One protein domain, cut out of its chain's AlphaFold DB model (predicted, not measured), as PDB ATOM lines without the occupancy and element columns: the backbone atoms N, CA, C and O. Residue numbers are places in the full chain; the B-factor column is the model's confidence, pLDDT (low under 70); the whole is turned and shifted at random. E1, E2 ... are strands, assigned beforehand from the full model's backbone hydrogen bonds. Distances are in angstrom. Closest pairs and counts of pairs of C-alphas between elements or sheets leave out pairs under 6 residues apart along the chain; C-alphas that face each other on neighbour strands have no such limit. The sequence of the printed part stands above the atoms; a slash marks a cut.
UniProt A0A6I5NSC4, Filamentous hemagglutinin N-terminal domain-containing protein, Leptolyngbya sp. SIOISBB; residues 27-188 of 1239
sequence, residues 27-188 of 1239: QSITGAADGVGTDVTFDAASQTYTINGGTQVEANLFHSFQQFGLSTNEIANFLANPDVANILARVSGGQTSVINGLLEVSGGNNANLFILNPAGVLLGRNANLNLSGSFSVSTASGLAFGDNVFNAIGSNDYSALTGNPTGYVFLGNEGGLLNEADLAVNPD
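Overview. This is residues 27 to 188 of the 1239 residues of the protein "Filamentous hemagglutinin N-terminal domain-containing protein" of Leptolyngbya sp. SIOISBB (UniProt A0A6I5NSC4). The chain is wound in stacked turns, a short solenoid with two walls of five strands, E1 E2 E5 E8 E11 and E3 E4 E6 E9 E12, and a smaller third wall, E7 E10 E16. E5, E6 and E7 make one turn and E8, E9 and E10 the next; the hairpin E1 and E2 lies at one end of the stack, and between E12 and E16 the chain leaves the coil to form a small sheet, E14 E13 E15, outside the second wall. The printed part has 162 residues with 16 named strands, E1 to E16 in order along the chain, and no named helix; the class is all strand, though under half of the residues, 73 of 162, are in named elements. The two five-strand sheets, in the orders just given, are mixed, the third wall is parallel and the small sheet antiparallel. The whole is compact and rounded, with a radius of gyration of the C-alphas of 14.4 A and spans of 41 by 36 by 35 A.

Arrangement. The first sheet runs E1, residues 38 to 43, E2, residues 48 to 53, E5, residues 75 to 79, E8, residues 102 to 106, and E11, residues 128 to 130, and is strongly twisted. E1 and E2 are an antiparallel hairpin, with N 41 and O 50 at 2.9 A. The other neighbours are parallel: N 49 and O 75 are 2.8 A apart, N 104 and O 76 2.8 A, and N 130 and O 103 2.8 A. The second sheet runs E3, residues 55 to 57, E4, residues 60 to 67, E6, residues 86 to 91, E9, residues 112 to 116, and E12, residues 135 to 138. E3 and E4 are an antiparallel hairpin, with N 57 and O 60 at 2.9 A. The rest is parallel, with N 63 and O 88 at 2.8 A, N 89 and O 114 at 2.8 A, and N 138 and O 115 at 2.8 A. These two sheets form a sandwich, two sheets face to face, their facing parts 9.7 A centre to centre and their strands at 55 degrees. E2 runs on into E3 at 55 degrees. In the third sheet E7, residues 97 to 99, E10, residues 121 to 123, and E16, residues 177 to 179, are parallel, with N 122 and O 97 at 2.8 A and N 178 and O 121 at 2.9 A. E7 runs on into E8 at 89 degrees. In the small sheet E13, residues 142 to 145, is the inner strand, between E14, residues 148 to 151, and E15, residues 167 to 171; N 150 and O 143 are 2.8 A apart, and N 144 and O 167 2.8 A. The closest C-alphas of E9 and E13, those of Leu 116 and Gly 142, are 7.6 A apart.

Along the chain. E1 begins at C-alpha 38, (188.263, 197.068, 136.181), and is 16.4 A long; E2 measures 16.0 A. E4, the longest strand by residues, measures 21.3 A, E6 16.5 A, E15 13.6 A and E9 13.3 A. E16 ends at C-alpha 179, (168.683, 179.612, 135.457).

Size, cuts and confidence. The C-alphas farthest apart, those of Ala 45 and Asp 147, are 44.7 A apart. The printed part has no cut. The link from E14 to E15, residues 152 to 166, is long. The mean pLDDT of the printed part is 86.7, and residue 172 is under 70.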
ATOM      1  N   GLN A  27     170.729 195.435 132.050       71.19
ATOM      2  CA  GLN A  27     171.617 196.487 132.541       71.19
ATOM      3  C   GLN A  27     173.020 196.312 131.942       71.19
ATOM      4  O   GLN A  27     173.601 195.231 132.014       71.19
ATOM      5  N   SER A  28     173.570 197.374 131.356       78.94
ATOM      6  CA  SER A  28     174.884 197.336 130.706       78.94
ATOM      7  C   SER A  28     176.012 197.140 131.721       78.94
ATOM      8  O   SER A  28     175.981 197.738 132.802       78.94
ATOM      9  N   ILE A  29     177.048 196.386 131.351       86.69
ATOM     10  CA  ILE A  29     178.208 196.152 132.218       86.69
ATOM     11  C   ILE A  29     178.961 197.464 132.480       86.69
ATOM     12  O   ILE A  29     179.409 198.140 131.554       86.69
ATOM     13  N   THR A  30     179.133 197.814 133.757       87.69
ATOM     14  CA  THR A  30     179.854 199.018 134.198       87.69
ATOM     15  C   THR A  30     180.808 198.695 135.346       87.69
ATOM     16  O   THR A  30     180.401 198.152 136.372       87.69
ATOM     17  N   GLY A  31     182.093 199.024 135.183       84.44
ATOM     18  CA  GLY A  31     183.114 198.831 136.219       84.44
ATOM     19  C   GLY A  31     182.880 199.718 137.447       84.44
ATOM     20  O   GLY A  31     182.407 200.851 137.328       84.44
ATOM     21  N   ALA A  32     183.204 199.210 138.636       84.44
ATOM     22  CA  ALA A  32     183.083 199.951 139.887       84.44
ATOM     23  C   ALA A  32     184.219 200.978 140.055       84.44
ATOM     24  O   ALA A  32     185.386 200.710 139.770       84.44
ATOM     25  N   ALA A  33     183.894 202.156 140.592       79.94
ATOM     26  CA  ALA A  33     184.864 203.210 140.906       79.94
ATOM     27  C   ALA A  33     185.517 203.016 142.296       79.94
ATOM     28  O   ALA A  33     185.677 203.971 143.056       79.94
ATOM     29  N   ASP A  34     185.850 201.772 142.646       79.38
ATOM     30  CA  ASP A  34     186.236 201.335 143.999       79.38
ATOM     31  C   ASP A  34     187.749 201.133 144.206       79.38
ATOM     32  O   ASP A  34     188.197 200.888 145.325       79.38
ATOM     33  N   GLY A  35     188.540 201.267 143.139       79.06
ATOM     34  CA  GLY A  35     189.997 201.106 143.154       79.06
ATOM     35  C   GLY A  35     190.509 199.763 142.626       79.06
ATOM     36  O   GLY A  35     191.719 199.630 142.471       79.06
ATOM     37  N   VAL A  36     189.635 198.810 142.275       85.06
ATOM     38  CA  VAL A  36     190.035 197.499 141.714       85.06
ATOM     39  C   VAL A  36     190.599 197.611 140.291       85.06
ATOM     40  O   VAL A  36     191.311 196.720 139.835       85.06
ATOM     41  N   GLY A  37     190.313 198.711 139.584       85.88
ATOM     42  CA  GLY A  37     190.880 199.000 138.260       85.88
ATOM     43  C   GLY A  37     190.261 198.192 137.117       85.88
ATOM     44  O   GLY A  37     190.948 197.882 136.152       85.88
ATOM     45  N   THR A  38     188.986 197.804 137.234       91.00
ATOM     46  CA  THR A  38     188.263 197.068 136.181       91.00
ATOM     47  C   THR A  38     187.868 198.004 135.039       91.00
ATOM     48  O   THR A  38     186.948 198.809 135.186       91.00
ATOM     49  N   ASP A  39     188.547 197.871 133.901       89.19
ATOM     50  CA  ASP A  39     188.257 198.615 132.678       89.19
ATOM     51  C   ASP A  39     187.275 197.817 131.807       89.19
ATOM     52  O   ASP A  39     187.555 196.692 131.391       89.19
ATOM     53  N   VAL A  40     186.119 198.414 131.506       90.44
ATOM     54  CA  VAL A  40     185.083 197.823 130.643       90.44
ATOM     55  C   VAL A  40     184.946 198.670 129.385       90.44
ATOM     56  O   VAL A  40     184.698 199.874 129.464       90.44
ATOM     57  N   THR A  41     185.082 198.050 128.214       91.56
ATOM     58  CA  THR A  41     184.957 198.732 126.917       91.56
ATOM     59  C   THR A  41     183.977 197.992 126.012       91.56
ATOM     60  O   THR A  41     184.160 196.814 125.737       91.56
ATOM     61  N   PHE A  42     182.926 198.677 125.559       90.94
ATOM     62  CA  PHE A  42     181.905 198.106 124.676       90.94
ATOM     63  C   PHE A  42     182.165 198.483 123.216       90.94
ATOM     64  O   PHE A  42     182.164 199.669 122.872       90.94
ATOM     65  N   ASP A  43     182.342 197.487 122.348       90.88
ATOM     66  CA  ASP A  43     182.297 197.679 120.899       90.88
ATOM     67  C   ASP A  43     180.892 197.379 120.362       90.88
ATOM     68  O   ASP A  43     180.476 196.232 120.218       90.88
ATOM     69  N   ALA A  44     180.176 198.435 119.977       84.19
ATOM     70  CA  ALA A  44     178.842 198.324 119.401       84.19
ATOM     71  C   ALA A  44     178.802 197.614 118.027       84.19
ATOM     72  O   ALA A  44     177.712 197.256 117.582       84.19
ATOM     73  N   ALA A  45     179.935 197.409 117.340       83.19
ATOM     74  CA  ALA A  45     179.976 196.683 116.068       83.19
ATOM     75  C   ALA A  45     179.988 195.153 116.248       83.19
ATOM     76  O   ALA A  45     179.380 194.448 115.443       83.19
ATOM     77  N   SER A  46     180.649 194.654 117.297       86.44
ATOM     78  CA  SER A  46     180.657 193.239 117.707       86.44
ATOM     79  C   SER A  46     179.637 192.903 118.803       86.44
ATOM     80  O   SER A  46     179.366 191.729 119.023       86.44
ATOM     81  N   GLN A  47     179.061 193.921 119.459       90.94
ATOM     82  CA  GLN A  47     178.263 193.817 120.693       90.94
ATOM     83  C   GLN A  47     179.063 193.241 121.885       90.94
ATOM     84  O   GLN A  47     178.490 192.724 122.844       90.94
ATOM     85  N   THR A  48     180.396 193.344 121.854       91.75
ATOM     86  CA  THR A  48     181.279 192.792 122.888       91.75
ATOM     87  C   THR A  48     181.678 193.843 123.925       91.75
ATOM     88  O   THR A  48     182.322 194.843 123.600       91.75
ATOM     89  N   TYR A  49     181.376 193.577 125.196       94.12
ATOM     90  CA  TYR A  49     182.058 194.164 126.348       94.12
ATOM     91  C   TYR A  49     183.390 193.433 126.547       94.12
ATOM     92  O   TYR A  49     183.430 192.303 127.028       94.12
ATOM     93  N   THR A  50     184.491 194.080 126.180       92.69
ATOM     94  CA  THR A  50     185.836 193.637 126.557       92.69
ATOM     95  C   THR A  50     186.121 194.116 127.978       92.69
ATOM     96  O   THR A  50     186.155 195.327 128.229       92.69
ATOM     97  N   ILE A  51     186.313 193.168 128.893       93.56
ATOM     98  CA  ILE A  51     186.634 193.381 130.307       93.56
ATOM     99  C   ILE A  51     188.136 193.140 130.490       93.56
ATOM    100  O   ILE A  51     188.660 192.099 130.093       93.56
ATOM    101  N   ASN A  52     188.835 194.124 131.050       89.62
ATOM    102  CA  ASN A  52     190.291 194.149 131.164       89.62
ATOM    103  C   ASN A  52     190.723 194.888 132.451       89.62
ATOM    104  O   ASN A  52     189.892 195.376 133.223       89.62
ATOM    105  N   GLY A  53     192.029 194.977 132.695       88.75
ATOM    106  CA  GLY A  53     192.574 195.550 133.922       88.75
ATOM    107  C   GLY A  53     192.299 194.623 135.103       88.75
ATOM    108  O   GLY A  53     192.650 193.450 135.058       88.75
ATOM    109  N   GLY A  54     191.660 195.146 136.146       89.25
ATOM    110  CA  GLY A  54     191.461 194.438 137.407       89.25
ATOM    111  C   GLY A  54     192.719 194.419 138.280       89.25
ATOM    112  O   GLY A  54     193.759 194.991 137.945       89.25
ATOM    113  N   THR A  55     192.614 193.761 139.430       92.06
ATOM    114  CA  THR A  55     193.718 193.597 140.382       92.06
ATOM    115  C   THR A  55     194.127 192.128 140.412       92.06
ATOM    116  O   THR A  55     193.356 191.300 140.885       92.06
ATOM    117  N   GLN A  56     195.321 191.793 139.914       90.25
ATOM    118  CA  GLN A  56     195.860 190.430 140.001       90.25
ATOM    119  C   GLN A  56     196.701 190.249 141.271       90.25
ATOM    120  O   GLN A  56     197.605 191.045 141.539       90.25
ATOM    121  N   VAL A  57     196.440 189.175 142.018       90.19
ATOM    122  CA  VAL A  57     197.252 188.706 143.147       90.19
ATOM    123  C   VAL A  57     197.483 187.208 142.969       90.19
ATOM    124  O   VAL A  57     196.539 186.427 142.938       90.19
ATOM    125  N   GLU A  58     198.748 186.814 142.806       89.06
ATOM    126  CA  GLU A  58     199.129 185.459 142.381       89.06
ATOM    127  C   GLU A  58     198.349 185.025 141.120       89.06
ATOM    128  O   GLU A  58     198.414 185.715 140.099       89.06
ATOM    129  N   ALA A  59     197.606 183.917 141.185       89.56
ATOM    130  CA  ALA A  59     196.788 183.394 140.091       89.56
ATOM    131  C   ALA A  59     195.330 183.909 140.101       89.56
ATOM    132  O   ALA A  59     194.530 183.491 139.262       89.56
ATOM    133  N   ASN A  60     194.975 184.807 141.026       91.12
ATOM    134  CA  ASN A  60     193.629 185.364 141.174       91.12
ATOM    135  C   ASN A  60     193.540 186.750 140.523       91.12
ATOM    136  O   ASN A  60     194.291 187.658 140.885       91.12
ATOM    137  N   LEU A  61     192.604 186.937 139.592       93.44
ATOM    138  CA  LEU A  61     192.314 188.206 138.924       93.44
ATOM    139  C   LEU A  61     190.968 188.761 139.402       93.44
ATOM    140  O   LEU A  61     189.910 188.256 139.034       93.44
ATOM    141  N   PHE A  62     191.000 189.814 140.217       93.69
ATOM    142  CA  PHE A  62     189.805 190.413 140.804       93.69
ATOM    143  C   PHE A  62     189.220 191.522 139.922       93.69
ATOM    144  O   PHE A  62     189.916 192.475 139.553       93.69
ATOM    145  N   HIS A  63     187.913 191.434 139.669       94.56
ATOM    146  CA  HIS A  63     187.102 192.434 138.979       94.56
ATOM    147  C   HIS A  63     185.925 192.910 139.839       94.56
ATOM    148  O   HIS A  63     185.405 192.182 140.686       94.56
ATOM    149  N   SER A  64     185.490 194.149 139.613       92.88
ATOM    150  CA  SER A  64     184.433 194.793 140.398       92.88
ATOM    151  C   SER A  64     183.541 195.660 139.515       92.88
ATOM    152  O   SER A  64     184.037 196.464 138.720       92.88
ATOM    153  N   PHE A  65     182.226 195.498 139.654       92.44
ATOM    154  CA  PHE A  65     181.209 196.097 138.794       92.44
ATOM    155  C   PHE A  65     180.138 196.828 139.605       92.44
ATOM    156  O   PHE A  65     179.692 196.353 140.647       92.44
ATOM    157  N   GLN A  66     179.670 197.963 139.088       87.75
ATOM    158  CA  GLN A  66     178.475 198.635 139.595       87.75
ATOM    159  C   GLN A  66     177.215 197.916 139.091       87.75
ATOM    160  O   GLN A  66     176.335 197.589 139.880       87.75
ATOM    161  N   GLN A  67     177.145 197.635 137.790       86.44
ATOM    162  CA  GLN A  67     176.086 196.848 137.153       86.44
ATOM    163  C   GLN A  67     176.720 195.778 136.264       86.44
ATOM    164  O   GLN A  67     177.745 196.027 135.626       86.44
ATOM    165  N   PHE A  68     176.094 194.604 136.196       90.25
ATOM    166  CA  PHE A  68     176.508 193.515 135.315       90.25
ATOM    167  C   PHE A  68     175.275 192.872 134.673       90.25
ATOM    168  O   PHE A  68     174.324 192.510 135.371       90.25
ATOM    169  N   GLY A  69     175.283 192.742 133.351       87.75
ATOM    170  CA  GLY A  69     174.210 192.114 132.597       87.75
ATOM    171  C   GLY A  69     174.484 192.077 131.096       87.75
ATOM    172  O   GLY A  69     175.365 192.780 130.606       87.75
ATOM    173  N   LEU A  70     173.750 191.221 130.383       88.69
ATOM    174  CA  LEU A  70     173.875 190.983 128.943       88.69
ATOM    175  C   LEU A  70     172.508 190.711 128.310       88.69
ATOM    176  O   LEU A  70     171.714 189.934 128.840       88.69
ATOM    177  N   SER A  71     172.267 191.297 127.141       86.25
ATOM    178  CA  SER A  71     171.134 190.999 126.258       86.25
ATOM    179  C   SER A  71     171.483 189.895 125.244       86.25
ATOM    180  O   SER A  71     172.649 189.580 125.033       86.25
ATOM    181  N   THR A  72     170.474 189.382 124.526       81.94
ATOM    182  CA  THR A  72     170.510 188.228 123.588       81.94
ATOM    183  C   THR A  72     171.619 188.193 122.526       81.94
ATOM    184  O   THR A  72     171.849 187.146 121.935       81.94
ATOM    185  N   ASN A  73     172.293 189.308 122.242       84.62
ATOM    186  CA  ASN A  73     173.392 189.358 121.268       84.62
ATOM    187  C   ASN A  73     174.658 190.024 121.837       84.62
ATOM    188  O   ASN A  73     175.571 190.313 121.072       84.62
ATOM    189  N   GLU A  74     174.703 190.314 123.138       92.75
ATOM    190  CA  GLU A  74     175.862 190.926 123.789       92.75
ATOM    191  C   GLU A  74     176.808 189.842 124.334       92.75
ATOM    192  O   GLU A  74     176.369 188.784 124.790       92.75
ATOM    193  N   ILE A  75     178.113 190.120 124.288       92.81
ATOM    194  CA  ILE A  75     179.179 189.217 124.751       92.81
ATOM    195  C   ILE A  75     179.960 189.912 125.871       92.81
ATOM    196  O   ILE A  75     180.387 191.048 125.679       92.81
ATOM    197  N   ALA A  76     180.212 189.248 126.999       94.19
ATOM    198  CA  ALA A  76     181.210 189.682 127.980       94.19
ATOM    199  C   ALA A  76     182.475 188.831 127.833       94.19
ATOM    200  O   ALA A  76     182.488 187.682 128.266       94.19
ATOM    201  N   ASN A  77     183.529 189.391 127.234       93.94
ATOM    202  CA  ASN A  77     184.826 188.726 127.106       93.94
ATOM    203  C   ASN A  77     185.784 189.248 128.186       93.94
ATOM    204  O   ASN A  77     186.195 190.413 128.154       93.94
ATOM    205  N   PHE A  78     186.128 188.380 129.134       93.75
ATOM    206  CA  PHE A  78     187.148 188.617 130.150       93.75
ATOM    207  C   PHE A  78     188.539 188.292 129.589       93.75
ATOM    208  O   PHE A  78     188.835 187.143 129.247       93.75
ATOM    209  N   LEU A  79     189.410 189.303 129.532       90.12
ATOM    210  CA  LEU A  79     190.803 189.139 129.123       90.12
ATOM    211  C   LEU A  79     191.667 188.685 130.304       90.12
ATOM    212  O   LEU A  79     192.005 189.474 131.185       90.12
ATOM    213  N   ALA A  80     192.071 187.418 130.283       86.50
ATOM    214  CA  ALA A  80     193.032 186.843 131.217       86.50
ATOM    215  C   ALA A  80     194.439 186.750 130.598       86.50
ATOM    216  O   ALA A  80     194.637 186.936 129.395       86.50
ATOM    217  N   ASN A  81     195.429 186.436 131.433       84.12
ATOM    218  CA  ASN A  81     196.761 186.017 130.995       84.12
ATOM    219  C   ASN A  81     197.020 184.554 131.421       84.12
ATOM    220  O   ASN A  81     196.300 184.052 132.286       84.12
ATOM    221  N   PRO A  82     198.023 183.858 130.849       84.19
ATOM    222  CA  PRO A  82     198.248 182.435 131.124       84.19
ATOM    223  C   PRO A  82     198.644 182.083 132.567       84.19
ATOM    224  O   PRO A  82     198.654 180.902 132.894       84.19
ATOM    225  N   ASP A  83     198.973 183.072 133.408       87.00
ATOM    226  CA  ASP A  83     199.311 182.879 134.824       87.00
ATOM    227  C   ASP A  83     198.083 183.046 135.756       87.00
ATOM    228  O   ASP A  83     198.204 182.887 136.971       87.00
ATOM    229  N   VAL A  84     196.899 183.378 135.215       89.94
ATOM    230  CA  VAL A  84     195.625 183.471 135.957       89.94
ATOM    231  C   VAL A  84     194.899 182.125 135.934       89.94
ATOM    232  O   VAL A  84     194.586 181.609 134.863       89.94
ATOM    233  N   ALA A  85     194.568 181.613 137.122       88.44
ATOM    234  CA  ALA A  85     193.748 180.418 137.325       88.44
ATOM    235  C   ALA A  85     192.297 180.755 137.712       88.44
ATOM    236  O   ALA A  85     191.393 180.016 137.343       88.44
ATOM    237  N   ASN A  86     192.049 181.871 138.410       89.88
ATOM    238  CA  ASN A  86     190.703 182.262 138.851       89.88
ATOM    239  C   ASN A  86     190.407 183.729 138.504       89.88
ATOM    240  O   ASN A  86     191.149 184.629 138.898       89.88
ATOM    241  N   ILE A  87     189.292 183.983 137.822       93.94
ATOM    242  CA  ILE A  87     188.750 185.312 137.521       93.94
ATOM    243  C   ILE A  87     187.563 185.549 138.456       93.94
ATOM    244  O   ILE A  87     186.614 184.771 138.468       93.94
ATOM    245  N   LEU A  88     187.623 186.606 139.264       93.44
ATOM    246  CA  LEU A  88     186.761 186.803 140.431       93.44
ATOM    247  C   LEU A  88     186.006 188.132 140.323       93.44
ATOM    248  O   LEU A  88     186.518 189.189 140.696       93.44
ATOM    249  N   ALA A  89     184.789 188.079 139.786       93.44
ATOM    250  CA  ALA A  89     183.933 189.225 139.505       93.44
ATOM    251  C   ALA A  89     182.886 189.445 140.610       93.44
ATOM    252  O   ALA A  89     182.036 188.586 140.843       93.44
ATOM    253  N   ARG A  90     182.879 190.628 141.240       91.88
ATOM    254  CA  ARG A  90     181.807 191.053 142.163       91.88
ATOM    255  C   ARG A  90     180.922 192.151 141.576       91.88
ATOM    256  O   ARG A  90     181.420 193.043 140.892       91.88
ATOM    257  N   VAL A  91     179.632 192.131 141.906       90.38
ATOM    258  CA  VAL A  91     178.672 193.196 141.589       90.38
ATOM    259  C   VAL A  91     178.254 193.893 142.883       90.38
ATOM    260  O   VAL A  91     177.683 193.272 143.775       90.38
ATOM    261  N   SER A  92     178.546 195.190 142.991       84.69
ATOM    262  CA  SER A  92     178.396 195.962 144.233       84.69
ATOM    263  C   SER A  92     177.263 196.994 144.209       84.69
ATOM    264  O   SER A  92     177.031 197.664 145.212       84.69
ATOM    265  N   GLY A  93     176.574 197.178 143.077       74.75
ATOM    266  CA  GLY A  93     175.574 198.240 142.903       74.75
ATOM    267  C   GLY A  93     174.142 197.922 143.336       74.75
ATOM    268  O   GLY A  93     173.269 198.757 143.116       74.75
ATOM    269  N   GLY A  94     173.889 196.753 143.935       75.19
ATOM    270  CA  GLY A  94     172.589 196.418 144.531       75.19
ATOM    271  C   GLY A  94     171.456 196.120 143.539       75.19
ATOM    272  O   GLY A  94     170.293 196.256 143.904       75.19
ATOM    273  N   GLN A  95     171.771 195.726 142.301       75.56
ATOM    274  CA  GLN A  95     170.789 195.299 141.294       75.56
ATOM    275  C   GLN A  95     171.069 193.866 140.831       75.56
ATOM    276  O   GLN A  95     172.221 193.527 140.560       75.56
ATOM    277  N   THR A  96     170.023 193.047 140.710       75.44
ATOM    278  CA  THR A  96     170.060 191.650 140.240       75.44
ATOM    279  C   THR A  96     170.785 191.528 138.896       75.44
ATOM    280  O   THR A  96     170.489 192.290 137.976       75.44
ATOM    281  N   SER A  97     171.728 190.593 138.745       83.50
ATOM    282  CA  SER A  97     172.425 190.386 137.463       83.50
ATOM    283  C   SER A  97     171.493 189.731 136.449       83.50
ATOM    284  O   SER A  97     171.051 188.610 136.674       83.50
ATOM    285  N   VAL A  98     171.239 190.387 135.316       83.00
ATOM    286  CA  VAL A  98     170.463 189.825 134.196       83.00
ATOM    287  C   VAL A  98     171.419 189.432 133.081       83.00
ATOM    288  O   VAL A  98     171.925 190.303 132.377       83.00
ATOM    289  N   ILE A  99     171.674 188.140 132.904       89.19
ATOM    290  CA  ILE A  99     172.595 187.612 131.894       89.19
ATOM    291  C   ILE A  99     171.779 186.770 130.913       89.19
ATOM    292  O   ILE A  99     171.228 185.743 131.275       89.19
ATOM    293  N   ASN A 100     171.673 187.212 129.666       84.19
ATOM    294  CA  ASN A 100     170.933 186.533 128.601       84.19
ATOM    295  C   ASN A 100     171.762 186.554 127.303       84.19
ATOM    296  O   ASN A 100     171.206 186.760 126.234       84.19
ATOM    297  N   GLY A 101     173.089 186.436 127.416       88.62
ATOM    298  CA  GLY A 101     174.064 186.501 126.321       88.62
ATOM    299  C   GLY A 101     175.367 185.769 126.678       88.62
ATOM    300  O   GLY A 101     175.459 185.143 127.735       88.62
ATOM    301  N   LEU A 102     176.373 185.829 125.805       92.00
ATOM    302  CA  LEU A 102     177.576 184.990 125.906       92.00
ATOM    303  C   LEU A 102     178.568 185.502 126.966       92.00
ATOM    304  O   LEU A 102     179.031 186.642 126.890       92.00
ATOM    305  N   LEU A 103     178.964 184.634 127.898       94.31
ATOM    306  CA  LEU A 103     180.143 184.825 128.748       94.31
ATOM    307  C   LEU A 103     181.349 184.139 128.096       94.31
ATOM    308  O   LEU A 103     181.285 182.960 127.759       94.31
ATOM    309  N   GLU A 104     182.453 184.860 127.924       93.69
ATOM    310  CA  GLU A 104     183.672 184.376 127.271       93.69
ATOM    311  C   GLU A 104     184.911 184.706 128.117       93.69
ATOM    312  O   GLU A 104     185.004 185.779 128.715       93.69
ATOM    313  N   VAL A 105     185.893 183.802 128.146       92.38
ATOM    314  CA  VAL A 105     187.216 184.044 128.746       92.38
ATOM    315  C   VAL A 105     188.284 183.790 127.693       92.38
ATOM    316  O   VAL A 105     188.374 182.691 127.149       92.38
ATOM    317  N   SER A 106     189.132 184.784 127.421       88.12
ATOM    318  CA  SER A 106     190.192 184.663 126.414       88.12
ATOM    319  C   SER A 106     191.558 185.134 126.926       88.12
ATOM    320  O   SER A 106     191.660 186.015 127.775       88.12
ATOM    321  N   GLY A 107     192.633 184.497 126.444       80.12
ATOM    322  CA  GLY A 107     194.024 184.787 126.837       80.12
ATOM    323  C   GLY A 107     194.551 184.036 128.072       80.12
ATOM    324  O   GLY A 107     195.767 183.975 128.259       80.12
ATOM    325  N   GLY A 108     193.667 183.430 128.873       72.56
ATOM    326  CA  GLY A 108     194.020 182.527 129.978       72.56
ATOM    327  C   GLY A 108     194.362 181.098 129.533       72.56
ATOM    328  O   GLY A 108     194.311 180.774 128.346       72.56
ATOM    329  N   ASN A 109     194.693 180.239 130.500       75.94
ATOM    330  CA  ASN A 109     195.005 178.820 130.296       75.94
ATOM    331  C   ASN A 109     194.217 177.977 131.322       75.94
ATOM    332  O   ASN A 109     194.732 177.713 132.405       75.94
ATOM    333  N   ASN A 110     192.974 177.609 130.980       79.38
ATOM    334  CA  ASN A 110     191.962 177.043 131.892       79.38
ATOM    335  C   ASN A 110     191.723 177.941 133.119       79.38
ATOM    336  O   ASN A 110     191.909 177.541 134.263       79.38
ATOM    337  N   ALA A 111     191.340 179.196 132.863       89.00
ATOM    338  CA  ALA A 111     190.979 180.132 133.925       89.00
ATOM    339  C   ALA A 111     189.494 179.973 134.297       89.00
ATOM    340  O   ALA A 111     188.618 180.145 133.445       89.00
ATOM    341  N   ASN A 112     189.235 179.685 135.571       89.94
ATOM    342  CA  ASN A 112     187.905 179.595 136.169       89.94
ATOM    343  C   ASN A 112     187.240 180.976 136.236       89.94
ATOM    344  O   ASN A 112     187.924 181.978 136.460       89.94
ATOM    345  N   LEU A 113     185.911 181.044 136.125       93.44
ATOM    346  CA  LEU A 113     185.144 182.291 136.232       93.44
ATOM    347  C   LEU A 113     184.141 182.232 137.392       93.44
ATOM    348  O   LEU A 113     183.185 181.462 137.355       93.44
ATOM    349  N   PHE A 114     184.336 183.098 138.388       92.69
ATOM    350  CA  PHE A 114     183.460 183.290 139.545       92.69
ATOM    351  C   PHE A 114     182.707 184.624 139.424       92.69
ATOM    352  O   PHE A 114     183.339 185.680 139.349       92.69
ATOM    353  N   ILE A 115     181.371 184.599 139.453       93.81
ATOM    354  CA  ILE A 115     180.503 185.792 139.457       93.81
ATOM    355  C   ILE A 115     179.698 185.849 140.763       93.81
ATOM    356  O   ILE A 115     179.017 184.889 141.111       93.81
ATOM    357  N   LEU A 116     179.746 186.985 141.463       92.44
ATOM    358  CA  LEU A 116     179.154 187.178 142.791       92.44
ATOM    359  C   LEU A 116     178.218 188.404 142.826       92.44
ATOM    360  O   LEU A 116     178.682 189.529 142.615       92.44
ATOM    361  N   ASN A 117     176.919 188.219 143.105       90.00
ATOM    362  CA  ASN A 117     175.951 189.321 143.249       90.00
ATOM    363  C   ASN A 117     174.877 189.081 144.344       90.00
ATOM    364  O   ASN A 117     173.893 188.380 144.086       90.00
ATOM    365  N   PRO A 118     174.974 189.750 145.512       86.19
ATOM    366  CA  PRO A 118     173.992 189.665 146.601       86.19
ATOM    367  C   PRO A 118     172.560 190.074 146.248       86.19
ATOM    368  O   PRO A 118     171.622 189.671 146.929       86.19
ATOM    369  N   ALA A 119     172.358 190.852 145.181       78.81
ATOM    370  CA  ALA A 119     171.028 191.252 144.718       78.81
ATOM    371  C   ALA A 119     170.332 190.187 143.840       78.81
ATOM    372  O   ALA A 119     169.266 190.454 143.280       78.81
ATOM    373  N   GLY A 120     170.914 188.991 143.707       80.69
ATOM    374  CA  GLY A 120     170.380 187.883 142.913       80.69
ATOM    375  C   GLY A 120     170.956 187.806 141.496       80.69
ATOM    376  O   GLY A 120     171.578 188.752 140.999       80.69
ATOM    377  N   VAL A 121     170.720 186.678 140.820       84.50
ATOM    378  CA  VAL A 121     171.140 186.453 139.425       84.50
ATOM    379  C   VAL A 121     170.039 185.744 138.632       84.50
ATOM    380  O   VAL A 121     169.449 184.775 139.101       84.50
ATOM    381  N   LEU A 122     169.803 186.212 137.408       83.44
ATOM    382  CA  LEU A 122     168.956 185.590 136.398       83.44
ATOM    383  C   LEU A 122     169.797 185.288 135.153       83.44
ATOM    384  O   LEU A 122     170.257 186.211 134.475       83.44
ATOM    385  N   LEU A 123     169.961 184.003 134.846       86.94
ATOM    386  CA  LEU A 123     170.486 183.514 133.576       86.94
ATOM    387  C   LEU A 123     169.292 183.192 132.660       86.94
ATOM    388  O   LEU A 123     168.569 182.229 132.895       86.94
ATOM    389  N   GLY A 124     169.024 184.028 131.657       78.56
ATOM    390  CA  GLY A 124     167.931 183.825 130.696       78.56
ATOM    391  C   GLY A 124     168.338 182.917 129.531       78.56
ATOM    392  O   GLY A 124     169.519 182.841 129.213       78.56
ATOM    393  N   ARG A 125     167.358 182.301 128.846       80.31
ATOM    394  CA  ARG A 125     167.482 181.224 127.818       80.31
ATOM    395  C   ARG A 125     168.485 181.400 126.663       80.31
ATOM    396  O   ARG A 125     168.612 180.506 125.839       80.31
ATOM    397  N   ASN A 126     169.127 182.558 126.524       82.12
ATOM    398  CA  ASN A 126     170.133 182.837 125.492       82.12
ATOM    399  C   ASN A 126     171.523 183.108 126.101       82.12
ATOM    400  O   ASN A 126     172.447 183.479 125.376       82.12
ATOM    401  N   ALA A 127     171.678 182.962 127.423       88.94
ATOM    402  CA  ALA A 127     172.986 182.900 128.054       88.94
ATOM    403  C   ALA A 127     173.730 181.641 127.595       88.94
ATOM    404  O   ALA A 127     173.122 180.609 127.325       88.94
ATOM    405  N   ASN A 128     175.047 181.752 127.456       91.44
ATOM    406  CA  ASN A 128     175.908 180.668 126.994       91.44
ATOM    407  C   ASN A 128     177.333 180.905 127.527       91.44
ATOM    408  O   ASN A 128     177.665 182.034 127.905       91.44
ATOM    409  N   LEU A 129     178.166 179.866 127.556       93.25
ATOM    410  CA  LEU A 129     179.513 179.876 128.124       93.25
ATOM    411  C   LEU A 129     180.540 179.474 127.049       93.25
ATOM    412  O   LEU A 129     180.482 178.380 126.501       93.25
ATOM    413  N   ASN A 130     181.520 180.339 126.775       91.31
ATOM    414  CA  ASN A 130     182.740 180.006 126.032       91.31
ATOM    415  C   ASN A 130     183.943 180.155 126.973       91.31
ATOM    416  O   ASN A 130     184.672 181.153 126.950       91.31
ATOM    417  N   LEU A 131     184.082 179.187 127.876       90.12
ATOM    418  CA  LEU A 131     185.051 179.198 128.967       90.12
ATOM    419  C   LEU A 131     186.076 178.078 128.773       90.12
ATOM    420  O   LEU A 131     185.787 177.052 128.161       90.12
ATOM    421  N   SER A 132     187.296 178.293 129.273       82.88
ATOM    422  CA  SER A 132     188.351 177.267 129.255       82.88
ATOM    423  C   SER A 132     188.473 176.518 130.579       82.88
ATOM    424  O   SER A 132     188.855 175.359 130.542       82.88
ATOM    425  N   GLY A 133     188.149 177.169 131.702       88.19
ATOM    426  CA  GLY A 133     188.030 176.557 133.026       88.19
ATOM    427  C   GLY A 133     186.580 176.508 133.525       88.19
ATOM    428  O   GLY A 133     185.643 176.864 132.805       88.19
ATOM    429  N   SER A 134     186.424 176.119 134.786       90.88
ATOM    430  CA  SER A 134     185.155 175.930 135.495       90.88
ATOM    431  C   SER A 134     184.367 177.235 135.706       90.88
ATOM    432  O   SER A 134     184.938 178.329 135.783       90.88
ATOM    433  N   PHE A 135     183.041 177.136 135.849       94.12
ATOM    434  CA  PHE A 135     182.137 178.280 136.022       94.12
ATOM    435  C   PHE A 135     181.362 178.230 137.340       94.12
ATOM    436  O   PHE A 135     180.636 177.280 137.626       94.12
ATOM    437  N   SER A 136     181.455 179.316 138.104       92.50
ATOM    438  CA  SER A 136     180.729 179.526 139.352       92.50
ATOM    439  C   SER A 136     179.936 180.827 139.299       92.50
ATOM    440  O   SER A 136     180.491 181.902 139.067       92.50
ATOM    441  N   VAL A 137     178.661 180.768 139.663       93.81
ATOM    442  CA  VAL A 137     177.818 181.949 139.856       93.81
ATOM    443  C   VAL A 137     177.063 181.856 141.176       93.81
ATOM    444  O   VAL A 137     176.455 180.837 141.505       93.81
ATOM    445  N   SER A 138     177.132 182.930 141.965       91.69
ATOM    446  CA  SER A 138     176.598 182.943 143.319       91.69
ATOM    447  C   SER A 138     175.952 184.265 143.722       91.69
ATOM    448  O   SER A 138     176.348 185.344 143.273       91.69
ATOM    449  N   THR A 139     174.970 184.174 144.620       89.19
ATOM    450  CA  THR A 139     174.348 185.327 145.279       89.19
ATOM    451  C   THR A 139     174.889 185.593 146.686       89.19
ATOM    452  O   THR A 139     174.368 186.458 147.374       89.19
ATOM    453  N   ALA A 140     175.948 184.901 147.120       88.12
ATOM    454  CA  ALA A 140     176.556 185.101 148.435       88.12
ATOM    455  C   ALA A 140     177.114 186.529 148.649       88.12
ATOM    456  O   ALA A 140     177.575 187.193 147.717       88.12
ATOM    457  N   SER A 141     177.150 186.989 149.904       86.19
ATOM    458  CA  SER A 141     177.758 188.274 150.296       86.19
ATOM    459  C   SER A 141     179.290 188.295 150.217       86.19
ATOM    460  O   SER A 141     179.890 189.375 150.171       86.19
ATOM    461  N   GLY A 142     179.947 187.135 150.170       88.00
ATOM    462  CA  GLY A 142     181.399 187.039 150.016       88.00
ATOM    463  C   GLY A 142     181.886 185.660 149.581       88.00
ATOM    464  O   GLY A 142     181.147 184.679 149.637       88.00
ATOM    465  N   LEU A 143     183.154 185.590 149.176       89.12
ATOM    466  CA  LEU A 143     183.865 184.360 148.824       89.12
ATOM    467  C   LEU A 143     185.094 184.206 149.738       89.12
ATOM    468  O   LEU A 143     185.932 185.104 149.810       89.12
ATOM    469  N   ALA A 144     185.189 183.106 150.477       87.12
ATOM    470  CA  ALA A 144     186.222 182.871 151.482       87.12
ATOM    471  C   ALA A 144     187.548 182.383 150.869       87.12
ATOM    472  O   ALA A 144     187.556 181.621 149.904       87.12
ATOM    473  N   PHE A 145     188.660 182.783 151.484       88.12
ATOM    474  CA  PHE A 145     190.035 182.367 151.195       88.12
ATOM    475  C   PHE A 145     190.728 182.071 152.537       88.12
ATOM    476  O   PHE A 145     191.442 182.908 153.099       88.12
ATOM    477  N   GLY A 146     190.438 180.900 153.109       81.69
ATOM    478  CA  GLY A 146     190.822 180.555 154.478       81.69
ATOM    479  C   GLY A 146     190.158 181.481 155.503       81.69
ATOM    480  O   GLY A 146     188.933 181.568 155.566       81.69
ATOM    481  N   ASP A 147     190.972 182.186 156.290       79.06
ATOM    482  CA  ASP A 147     190.498 183.145 157.299       79.06
ATOM    483  C   ASP A 147     190.063 184.503 156.695       79.06
ATOM    484  O   ASP A 147     189.450 185.318 157.389       79.06
ATOM    485  N   ASN A 148     190.331 184.751 155.405       85.38
ATOM    486  CA  ASN A 148     190.000 185.998 154.700       85.38
ATOM    487  C   ASN A 148     188.739 185.857 153.827       85.38
ATOM    488  O   ASN A 148     188.354 184.750 153.456       85.38
ATOM    489  N   VAL A 149     188.109 186.978 153.451       86.31
ATOM    490  CA  VAL A 149     186.913 186.996 152.584       86.31
ATOM    491  C   VAL A 149     187.025 188.087 151.513       86.31
ATOM    492  O   VAL A 149     187.309 189.248 151.809       86.31
ATOM    493  N   PHE A 150     186.772 187.711 150.258       89.81
ATOM    494  CA  PHE A 150     186.484 188.610 149.144       89.81
ATOM    495  C   PHE A 150     185.012 189.022 149.217       89.81
ATOM    496  O   PHE A 150     184.121 188.293 148.782       89.81
ATOM    497  N   ASN A 151     184.742 190.178 149.813       85.88
ATOM    498  CA  ASN A 151     183.389 190.671 150.045       85.88
ATOM    499  C   ASN A 151     182.806 191.254 148.749       85.88
ATOM    500  O   ASN A 151     183.489 192.003 148.036       85.88
ATOM    501  N   ALA A 152     181.537 190.965 148.457       85.06
ATOM    502  CA  ALA A 152     180.830 191.507 147.297       85.06
ATOM    503  C   ALA A 152     180.611 193.027 147.407       85.06
ATOM    504  O   ALA A 152     180.701 193.758 146.423       85.06
ATOM    505  N   ILE A 153     180.377 193.508 148.630       77.94
ATOM    506  CA  ILE A 153     180.132 194.911 148.972       77.94
ATOM    507  C   ILE A 153     181.126 195.330 150.067       77.94
ATOM    508  O   ILE A 153     181.513 194.529 150.913       77.94
ATOM    509  N   GLY A 154     181.583 196.585 150.025       78.25
ATOM    510  CA  GLY A 154     182.621 197.106 150.924       78.25
ATOM    511  C   GLY A 154     184.052 196.957 150.386       78.25
ATOM    512  O   GLY A 154     184.277 196.757 149.188       78.25
ATOM    513  N   SER A 155     185.037 197.117 151.273       80.25
ATOM    514  CA  SER A 155     186.476 197.067 150.968       80.25
ATOM    515  C   SER A 155     187.077 195.680 151.196       80.25
ATOM    516  O   SER A 155     186.742 195.030 152.182       80.25
ATOM    517  N   ASN A 156     188.039 195.286 150.360       84.75
ATOM    518  CA  ASN A 156     188.781 194.029 150.482       84.75
ATOM    519  C   ASN A 156     190.287 194.292 150.622       84.75
ATOM    520  O   ASN A 156     190.818 195.177 149.950       84.75
ATOM    521  N   ASP A 157     190.981 193.489 151.432       88.00
ATOM    522  CA  ASP A 157     192.444 193.404 151.387       88.00
ATOM    523  C   ASP A 157     192.859 192.340 150.368       88.00
ATOM    524  O   ASP A 157     193.048 191.169 150.691       88.00
ATOM    525  N   TYR A 158     193.001 192.767 149.113       88.00
ATOM    526  CA  TYR A 158     193.419 191.898 148.014       88.00
ATOM    527  C   TYR A 158     194.755 191.189 148.271       88.00
ATOM    528  O   TYR A 158     194.956 190.093 147.761       88.00
ATOM    529  N   SER A 159     195.646 191.755 149.097       87.81
ATOM    530  CA  SER A 159     196.942 191.134 149.397       87.81
ATOM    531  C   SER A 159     196.846 189.893 150.296       87.81
ATOM    532  O   SER A 159     197.813 189.139 150.386       87.81
ATOM    533  N   ALA A 160     195.681 189.657 150.909       85.31
ATOM    534  CA  ALA A 160     195.381 188.497 151.744       85.31
ATOM    535  C   ALA A 160     194.528 187.419 151.029       85.31
ATOM    536  O   ALA A 160     194.244 186.372 151.612       85.31
ATOM    537  N   LEU A 161     194.119 187.651 149.772       89.19
ATOM    538  CA  LEU A 161     193.255 186.757 148.981       89.19
ATOM    539  C   LEU A 161     194.082 185.855 148.037       89.19
ATOM    540  O   LEU A 161     193.914 185.862 146.816       89.19
ATOM    541  N   THR A 162     195.021 185.118 148.631       86.69
ATOM    542  CA  THR A 162     195.971 184.194 147.977       86.69
ATOM    543  C   THR A 162     195.460 182.750 147.952       86.69
ATOM    544  O   THR A 162     194.788 182.327 148.892       86.69
ATOM    545  N   GLY A 163     195.848 181.962 146.942       85.38
ATOM    546  CA  GLY A 163     195.360 180.583 146.746       85.38
ATOM    547  C   GLY A 163     193.927 180.493 146.192       85.38
ATOM    548  O   GLY A 163     193.342 181.506 145.819       85.38
ATOM    549  N   ASN A 164     193.362 179.285 146.111       84.06
ATOM    550  CA  ASN A 164     192.015 179.066 145.560       84.06
ATOM    551  C   ASN A 164     190.895 179.420 146.566       84.06
ATOM    552  O   ASN A 164     191.124 179.366 147.778       84.06
ATOM    553  N   PRO A 165     189.675 179.749 146.089       87.81
ATOM    554  CA  PRO A 165     188.500 179.940 146.941       87.81
ATOM    555  C   PRO A 165     188.184 178.723 147.822       87.81
ATOM    556  O   PRO A 165     188.171 177.589 147.357       87.81
ATOM    557  N   THR A 166     187.865 178.964 149.095       85.25
ATOM    558  CA  THR A 166     187.571 177.925 150.101       85.25
ATOM    559  C   THR A 166     186.124 177.947 150.608       85.25
ATOM    560  O   THR A 166     185.794 177.227 151.554       85.25
ATOM    561  N   GLY A 167     185.247 178.779 150.039       84.06
ATOM    562  CA  GLY A 167     183.820 178.791 150.375       84.06
ATOM    563  C   GLY A 167     183.054 180.049 149.970       84.06
ATOM    564  O   GLY A 167     183.646 181.020 149.514       84.06
ATOM    565  N   TYR A 168     181.743 180.041 150.205       87.19
ATOM    566  CA  TYR A 168     180.810 181.160 150.022       87.19
ATOM    567  C   TYR A 168     180.290 181.633 151.388       87.19
ATOM    568  O   TYR A 168     180.131 180.823 152.299       87.19
ATOM    569  N   VAL A 169     180.029 182.931 151.550       84.06
ATOM    570  CA  VAL A 169     179.635 183.553 152.829       84.06
ATOM    571  C   VAL A 169     178.266 184.219 152.697       84.06
ATOM    572  O   VAL A 169     178.116 185.157 151.914       84.06
ATOM    573  N   PHE A 170     177.295 183.763 153.489       82.56
ATOM    574  CA  PHE A 170     175.912 184.251 153.501       82.56
ATOM    575  C   PHE A 170     175.573 184.997 154.799       82.56
ATOM    576  O   PHE A 170     176.026 184.628 155.887       82.56
ATOM    577  N   LEU A 171     174.754 186.044 154.677       74.50
ATOM    578  CA  LEU A 171     174.280 186.924 155.750       74.50
ATOM    579  C   LEU A 171     172.765 186.785 156.015       74.50
ATOM    580  O   LEU A 171     172.218 187.517 156.852       74.50
ATOM    581  N   GLY A 172     172.097 185.839 155.346       64.88
ATOM    582  CA  GLY A 172     170.663 185.553 155.475       64.88
ATOM    583  C   GLY A 172     169.769 186.631 154.852       64.88
ATOM    584  O   GLY A 172     168.624 186.794 155.259       64.88
ATOM    585  N   ASN A 173     170.323 187.436 153.942       70.31
ATOM    586  CA  ASN A 173     169.681 188.573 153.280       70.31
ATOM    587  C   ASN A 173     170.242 188.700 151.851       70.31
ATOM    588  O   ASN A 173     170.732 189.757 151.450       70.31
ATOM    589  N   GLU A 174     170.211 187.600 151.102       78.69
ATOM    590  CA  GLU A 174     170.721 187.468 149.737       78.69
ATOM    591  C   GLU A 174     169.575 187.174 148.755       78.69
ATOM    592  O   GLU A 174     168.587 186.531 149.103       78.69
ATOM    593  N   GLY A 175     169.694 187.636 147.508       71.81
ATOM    594  CA  GLY A 175     168.727 187.325 146.452       71.81
ATOM    595  C   GLY A 175     168.787 185.864 145.984       71.81
ATOM    596  O   GLY A 175     169.782 185.166 146.178       71.81
ATOM    597  N   GLY A 176     167.729 185.406 145.313       76.69
ATOM    598  CA  GLY A 176     167.697 184.093 144.656       76.69
ATOM    599  C   GLY A 176     168.466 184.041 143.326       76.69
ATOM    600  O   GLY A 176     168.815 185.074 142.742       76.69
ATOM    601  N   LEU A 177     168.705 182.819 142.849       85.19
ATOM    602  CA  LEU A 177     169.343 182.498 141.572       85.19
ATOM    603  C   LEU A 177     168.350 181.724 140.692       85.19
ATOM    604  O   LEU A 177     167.838 180.691 141.114       85.19
ATOM    605  N   LEU A 178     168.088 182.205 139.475       81.44
ATOM    606  CA  LEU A 178     167.274 181.508 138.470       81.44
ATOM    607  C   LEU A 178     168.097 181.261 137.201       81.44
ATOM    608  O   LEU A 178     168.623 182.207 136.613       81.44
ATOM    609  N   ASN A 179     168.172 180.004 136.765       85.88
ATOM    610  CA  ASN A 179     168.683 179.612 135.457       85.88
ATOM    611  C   ASN A 179     167.554 179.102 134.546       85.88
ATOM    612  O   ASN A 179     166.864 178.138 134.876       85.88
ATOM    613  N   GLU A 180     167.402 179.728 133.379       80.88
ATOM    614  CA  GLU A 180     166.627 179.227 132.236       80.88
ATOM    615  C   GLU A 180     167.521 178.860 131.029       80.88
ATOM    616  O   GLU A 180     166.997 178.587 129.951       80.88
ATOM    617  N   ALA A 181     168.849 178.927 131.152       85.44
ATOM    618  CA  ALA A 181     169.785 178.692 130.054       85.44
ATOM    619  C   ALA A 181     170.383 177.284 130.080       85.44
ATOM    620  O   ALA A 181     170.628 176.733 131.153       85.44
ATOM    621  N   ASP A 182     170.695 176.757 128.900       90.06
ATOM    622  CA  ASP A 182     171.454 175.519 128.761       90.06
ATOM    623  C   ASP A 182     172.953 175.852 128.902       90.06
ATOM    624  O   ASP A 182     173.512 176.594 128.086       90.06
ATOM    625  N   LEU A 183     173.595 175.382 129.976       93.12
ATOM    626  CA  LEU A 183     174.973 175.734 130.336       93.12
ATOM    627  C   LEU A 183     175.900 174.527 130.174       93.12
ATOM    628  O   LEU A 183     175.734 173.530 130.869       93.12
ATOM    629  N   ALA A 184     176.918 174.657 129.325       93.44
ATOM    630  CA  ALA A 184     177.936 173.630 129.117       93.44
ATOM    631  C   ALA A 184     179.339 174.135 129.488       93.44
ATOM    632  O   ALA A 184     179.669 175.303 129.253       93.44
ATOM    633  N   VAL A 185     180.179 173.250 130.023       92.88
ATOM    634  CA  VAL A 185     181.632 173.450 130.191       92.88
ATOM    635  C   VAL A 185     182.416 172.350 129.466       92.88
ATOM    636  O   VAL A 185     181.844 171.397 128.940       92.88
ATOM    637  N   ASN A 186     183.742 172.491 129.381       90.62
ATOM    638  CA  ASN A 186     184.589 171.441 128.809       90.62
ATOM    639  C   ASN A 186     184.603 170.189 129.713       90.62
ATOM    640  O   ASN A 186     184.317 170.304 130.906       90.62
ATOM    641  N   PRO A 187     184.984 169.011 129.187       89.56
ATOM    642  CA  PRO A 187     185.179 167.827 130.014       89.56
ATOM    643  C   PRO A 187     186.171 168.057 131.161       89.56
ATOM    644  O   PRO A 187     187.098 168.857 131.021       89.56
ATOM    645  N   ASP A 188     185.968 167.337 132.263       87.44
ATOM    646  CA  ASP A 188     186.699 167.443 133.538       87.44
ATOM    647  C   ASP A 188     186.543 168.797 134.296       87.44
ATOM    648  O   ASP A 188     187.026 168.924 135.423       87.44
TER     649      ASP A 188